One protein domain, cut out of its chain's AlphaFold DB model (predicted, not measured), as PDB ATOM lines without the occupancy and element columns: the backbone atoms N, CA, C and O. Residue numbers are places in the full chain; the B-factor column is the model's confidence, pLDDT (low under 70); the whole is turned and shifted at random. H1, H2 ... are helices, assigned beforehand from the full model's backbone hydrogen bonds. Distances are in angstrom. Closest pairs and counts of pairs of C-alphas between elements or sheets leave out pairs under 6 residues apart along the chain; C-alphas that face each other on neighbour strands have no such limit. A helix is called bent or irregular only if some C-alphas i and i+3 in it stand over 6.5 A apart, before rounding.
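This is residues 72 to 111 of the 199 residues of an uncharacterized protein of viral metagenome (UniProt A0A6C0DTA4). Two helices of nearly equal length make the arms of a wide, open V, joined at the corner by a tight link, residues 90 to 92. H2, the longest helix by residues, is one arm and H1 is the other, and the space between their far ends is empty. The printed part has 40 residues with two named helices, H1 then H2 along the chain, and no named strand; the class is all helix. The whole is extended, with a radius of gyration of the C-alphas of 14.4 A, and flat, spanning 41 by 25 by 6 A.

H2, residues 93 to 111, follows H1, residues 72 to 89, through a tight link of 3 residues. The two helices are apart: no C-alpha of the one is within 8 A of the other. H1 runs mainly along z and H2 mainly along y. Residues 72 to 87, 89 to 95 and 97 to 111 stand free, with no C-alpha 8 or more residues away along the chain within 10 A. In H1 and H2 every O i to N i+4 pair is within hydrogen-bond range.

H2 has 19 residues and measures 27.4 A from C-alpha 93 at (3.767, 24.494, 40.913) to C-alpha 111 at (10.620, 50.994, 39.245). H1 has 18 residues and measures 25.9 A from C-alpha 72 at (9.027, 24.712, 6.787) to C-alpha 89 at (2.659, 23.106, 31.888). Neither helix is bent or irregular.

The two C-alphas farthest apart are those of Ala 72 and Tyr 111, the first and last printed residues, at 41.8 A. The printed part has no cut. The mean pLDDT of the printed part is 80.6; residues 91 to 95, of which 93 to 95 belong to H2, are under 70.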
ATOM      1  N   ALA A  72       8.644  25.648   5.727       75.44
ATOM      2  CA  ALA A  72       9.027  24.712   6.787       75.44
ATOM      3  C   ALA A  72       9.737  25.384   7.979       75.44
ATOM      4  O   ALA A  72       9.542  24.978   9.127       75.44
ATOM      5  N   LYS A  73      10.505  26.463   7.749       79.62
ATOM      6  CA  LYS A  73      11.158  27.238   8.820       79.62
ATOM      7  C   LYS A  73      10.136  27.859   9.785       79.62
ATOM      8  O   LYS A  73      10.362  27.804  10.997       79.62
ATOM      9  N   LYS A  74       9.002  28.392   9.304       80.94
ATOM     10  CA  LYS A  74       7.930  28.914  10.179       80.94
ATOM     11  C   LYS A  74       7.122  27.796  10.840       80.94
ATOM     12  O   LYS A  74       6.844  27.898  12.035       80.94
ATOM     13  N   LEU A  75       6.825  26.704  10.132       83.38
ATOM     14  CA  LEU A  75       6.140  25.539  10.715       83.38
ATOM     15  C   LEU A  75       6.948  24.928  11.878       83.38
ATOM     16  O   LEU A  75       6.422  24.770  12.979       83.38
ATOM     17  N   LYS A  76       8.259  24.716  11.690       86.19
ATOM     18  CA  LYS A  76       9.196  24.257  12.735       86.19
ATOM     19  C   LYS A  76       9.204  25.182  13.959       86.19
ATOM     20  O   LYS A  76       9.274  24.700  15.090       86.19
ATOM     21  N   HIS A  77       9.075  26.499  13.769       89.25
ATOM     22  CA  HIS A  77       8.924  27.457  14.871       89.25
ATOM     23  C   HIS A  77       7.559  27.368  15.570       89.25
ATOM     24  O   HIS A  77       7.522  27.410  16.802       89.25
ATOM     25  N   LYS A  78       6.457  27.206  14.824       87.19
ATOM     26  CA  LYS A  78       5.101  27.037  15.377       87.19
ATOM     27  C   LYS A  78       5.035  25.783  16.257       87.19
ATOM     28  O   LYS A  78       4.703  25.897  17.435       87.19
ATOM     29  N   ILE A  79       5.499  24.640  15.744       89.31
ATOM     30  CA  ILE A  79       5.626  23.373  16.489       89.31
ATOM     31  C   ILE A  79       6.494  23.569  17.741       89.31
ATOM     32  O   ILE A  79       6.030  23.342  18.856       89.31
ATOM     33  N   LYS A  80       7.723  24.094  17.596       93.69
ATOM     34  CA  LYS A  80       8.649  24.324  18.725       93.69
ATOM     35  C   LYS A  80       8.065  25.259  19.794       93.69
ATOM     36  O   LYS A  80       8.424  25.133  20.964       93.69
ATOM     37  N   ASN A  81       7.178  26.187  19.434       93.88
ATOM     38  CA  ASN A  81       6.484  27.046  20.391       93.88
ATOM     39  C   ASN A  81       5.318  26.331  21.091       93.88
ATOM     40  O   ASN A  81       5.218  26.450  22.310       93.88
ATOM     41  N   ILE A  82       4.531  25.521  20.380       89.25
ATOM     42  CA  ILE A  82       3.491  24.661  20.970       89.25
ATOM     43  C   ILE A  82       4.123  23.681  21.976       89.25
ATOM     44  O   ILE A  82       3.743  23.662  23.147       89.25
ATOM     45  N   THR A  83       5.190  22.965  21.596       89.69
ATOM     46  CA  THR A  83       5.922  22.063  22.507       89.69
ATOM     47  C   THR A  83       6.467  22.792  23.743       89.69
ATOM     48  O   THR A  83       6.455  22.238  24.843       89.69
ATOM     49  N   LYS A  84       6.920  24.051  23.610       87.00
ATOM     50  CA  LYS A  84       7.347  24.881  24.756       87.00
ATOM     51  C   LYS A  84       6.194  25.251  25.694       87.00
ATOM     52  O   LYS A  84       6.486  25.543  26.850       87.00
ATOM     53  N   VAL A  85       4.941  25.320  25.237       84.12
ATOM     54  CA  VAL A  85       3.779  25.578  26.110       84.12
ATOM     55  C   VAL A  85       3.504  24.334  26.952       84.12
ATOM     56  O   VAL A  85       3.642  24.402  28.173       84.12
ATOM     57  N   TYR A  86       3.285  23.177  26.323       79.31
ATOM     58  CA  TYR A  86       3.049  21.919  27.042       79.31
ATOM     59  C   TYR A  86       4.206  21.539  27.985       79.31
ATOM     60  O   TYR A  86       3.970  21.199  29.144       79.31
ATOM     61  N   LYS A  87       5.477  21.702  27.573       79.88
ATOM     62  CA  LYS A  87       6.630  21.465  28.468       79.88
ATOM     63  C   LYS A  87       6.704  22.441  29.654       79.88
ATOM     64  O   LYS A  87       7.241  22.065  30.692       79.88
ATOM     65  N   LYS A  88       6.156  23.662  29.553       70.94
ATOM     66  CA  LYS A  88       6.022  24.578  30.706       70.94
ATOM     67  C   LYS A  88       4.880  24.167  31.636       70.94
ATOM     68  O   LYS A  88       5.024  24.346  32.837       70.94
ATOM     69  N   MET A  89       3.793  23.608  31.099       70.00
ATOM     70  CA  MET A  89       2.659  23.106  31.888       70.00
ATOM     71  C   MET A  89       3.005  21.807  32.637       70.00
ATOM     72  O   MET A  89       2.578  21.637  33.772       70.00
ATOM     73  N   LYS A  90       3.874  20.948  32.074       73.75
ATOM     74  CA  LYS A  90       4.443  19.778  32.780       73.75
ATOM     75  C   LYS A  90       5.391  20.162  33.937       73.75
ATOM     76  O   LYS A  90       5.712  19.330  34.780       73.75
ATOM     77  N   GLY A  91       5.840  21.420  34.012       65.06
ATOM     78  CA  GLY A  91       6.631  21.940  35.129       65.06
ATOM     79  C   GLY A  91       5.752  22.315  36.325       65.06
ATOM     80  O   GLY A  91       5.128  23.373  36.319       65.06
ATOM     81  N   GLY A  92       5.728  21.471  37.360       66.88
ATOM     82  CA  GLY A  92       4.836  21.625  38.518       66.88
ATOM     83  C   GLY A  92       4.979  22.938  39.310       66.88
ATOM     84  O   GLY A  92       5.966  23.666  39.202       66.88
ATOM     85  N   ARG A  93       3.993  23.217  40.184       63.31
ATOM     86  CA  ARG A  93       3.767  24.494  40.913       63.31
ATOM     87  C   ARG A  93       5.037  25.202  41.453       63.31
ATOM     88  O   ARG A  93       5.084  26.434  41.472       63.31
ATOM     89  N   LYS A  94       6.079  24.458  41.855       65.62
ATOM     90  CA  LYS A  94       7.376  24.982  42.337       65.62
ATOM     91  C   LYS A  94       8.128  25.835  41.287       65.62
ATOM     92  O   LYS A  94       8.637  26.900  41.641       65.62
ATOM     93  N   THR A  95       8.183  25.442  40.008       67.94
ATOM     94  CA  THR A  95       8.872  26.236  38.961       67.94
ATOM     95  C   THR A  95       8.071  27.465  38.536       67.94
ATOM     96  O   THR A  95       8.668  28.515  38.286       67.94
ATOM     97  N   PHE A  96       6.734  27.393  38.543       73.81
ATOM     98  CA  PHE A  96       5.879  28.565  38.323       73.81
ATOM     99  C   PHE A  96       6.123  29.647  39.389       73.81
ATOM    100  O   PHE A  96       6.422  30.788  39.030       73.81
ATOM    101  N   LYS A  97       6.123  29.288  40.686       76.44
ATOM    102  CA  LYS A  97       6.439  30.227  41.785       76.44
ATOM    103  C   LYS A  97       7.814  30.895  41.607       76.44
ATOM    104  O   LYS A  97       7.902  32.120  41.687       76.44
ATOM    105  N   LYS A  98       8.872  30.132  41.277       80.06
ATOM    106  CA  LYS A  98      10.211  30.698  40.981       80.06
ATOM    107  C   LYS A  98      10.184  31.679  39.796       80.06
ATOM    108  O   LYS A  98      10.804  32.742  39.865       80.06
ATOM    109  N   ARG A  99       9.439  31.370  38.727       81.62
ATOM    110  CA  ARG A  99       9.309  32.239  37.541       81.62
ATOM    111  C   ARG A  99       8.560  33.539  37.851       81.62
ATOM    112  O   ARG A  99       9.032  34.601  37.457       81.62
ATOM    113  N   VAL A 100       7.451  33.477  38.593       84.75
ATOM    114  CA  VAL A 100       6.697  34.664  39.039       84.75
ATOM    115  C   VAL A 100       7.552  35.553  39.947       84.75
ATOM    116  O   VAL A 100       7.628  36.757  39.714       84.75
ATOM    117  N   HIS A 101       8.284  34.977  40.907       86.81
ATOM    118  CA  HIS A 101       9.204  35.735  41.765       86.81
ATOM    119  C   HIS A 101      10.316  36.434  40.958       86.81
ATOM    120  O   HIS A 101      10.610  37.607  41.191       86.81
ATOM    121  N   SER A 102      10.897  35.752  39.961       86.94
ATOM    122  CA  SER A 102      11.889  36.339  39.048       86.94
ATOM    123  C   SER A 102      11.315  37.512  38.237       86.94
ATOM    124  O   SER A 102      11.958  38.557  38.122       86.94
ATOM    125  N   MET A 103      10.080  37.390  37.735       87.69
ATOM    126  CA  MET A 103       9.392  38.488  37.044       87.69
ATOM    127  C   MET A 103       9.091  39.657  37.992       87.69
ATOM    128  O   MET A 103       9.419  40.788  37.644       87.69
ATOM    129  N   LYS A 104       8.589  39.408  39.215       89.38
ATOM    130  CA  LYS A 104       8.364  40.459  40.226       89.38
ATOM    131  C   LYS A 104       9.663  41.207  40.553       89.38
ATOM    132  O   LYS A 104       9.663  42.433  40.524       89.38
ATOM    133  N   LYS A 105      10.789  40.507  40.759       85.38
ATOM    134  CA  LYS A 105      12.106  41.149  40.957       85.38
ATOM    135  C   LYS A 105      12.549  41.988  39.750       85.38
ATOM    136  O   LYS A 105      12.994  43.116  39.939       85.38
ATOM    137  N   ARG A 106      12.387  41.492  38.516       85.69
ATOM    138  CA  ARG A 106      12.712  42.258  37.292       85.69
ATOM    139  C   ARG A 106      11.857  43.518  37.148       85.69
ATOM    140  O   ARG A 106      12.402  44.571  36.832       85.69
ATOM    141  N   ILE A 107      10.557  43.426  37.417       86.19
ATOM    142  CA  ILE A 107       9.628  44.566  37.398       86.19
ATOM    143  C   ILE A 107      10.051  45.590  38.457       86.19
ATOM    144  O   ILE A 107      10.372  46.722  38.105       86.19
ATOM    145  N   MET A 108      10.185  45.183  39.722       80.31
ATOM    146  CA  MET A 108      10.598  46.080  40.812       80.31
ATOM    147  C   MET A 108      11.961  46.741  40.546       80.31
ATOM    148  O   MET A 108      12.108  47.942  40.751       80.31
ATOM    149  N   SER A 109      12.933  46.022  39.967       78.25
ATOM    150  CA  SER A 109      14.236  46.601  39.586       78.25
ATOM    151  C   SER A 109      14.176  47.687  38.499       78.25
ATOM    152  O   SER A 109      15.156  48.406  38.315       78.25
ATOM    153  N   ARG A 110      13.054  47.825  37.776       78.06
ATOM    154  CA  ARG A 110      12.810  48.935  36.840       78.06
ATOM    155  C   ARG A 110      12.187  50.139  37.548       78.06
ATOM    156  O   ARG A 110      12.610  51.259  37.285       78.06
ATOM    157  N   TYR A 111      11.252  49.916  38.473       71.06
ATOM    158  CA  TYR A 111      10.620  50.994  39.245       71.06
ATOM    159  C   TYR A 111      11.583  51.625  40.262       71.06
ATOM    160  O   TYR A 111      11.745  52.843  40.260       71.06
TER     161      TYR A 111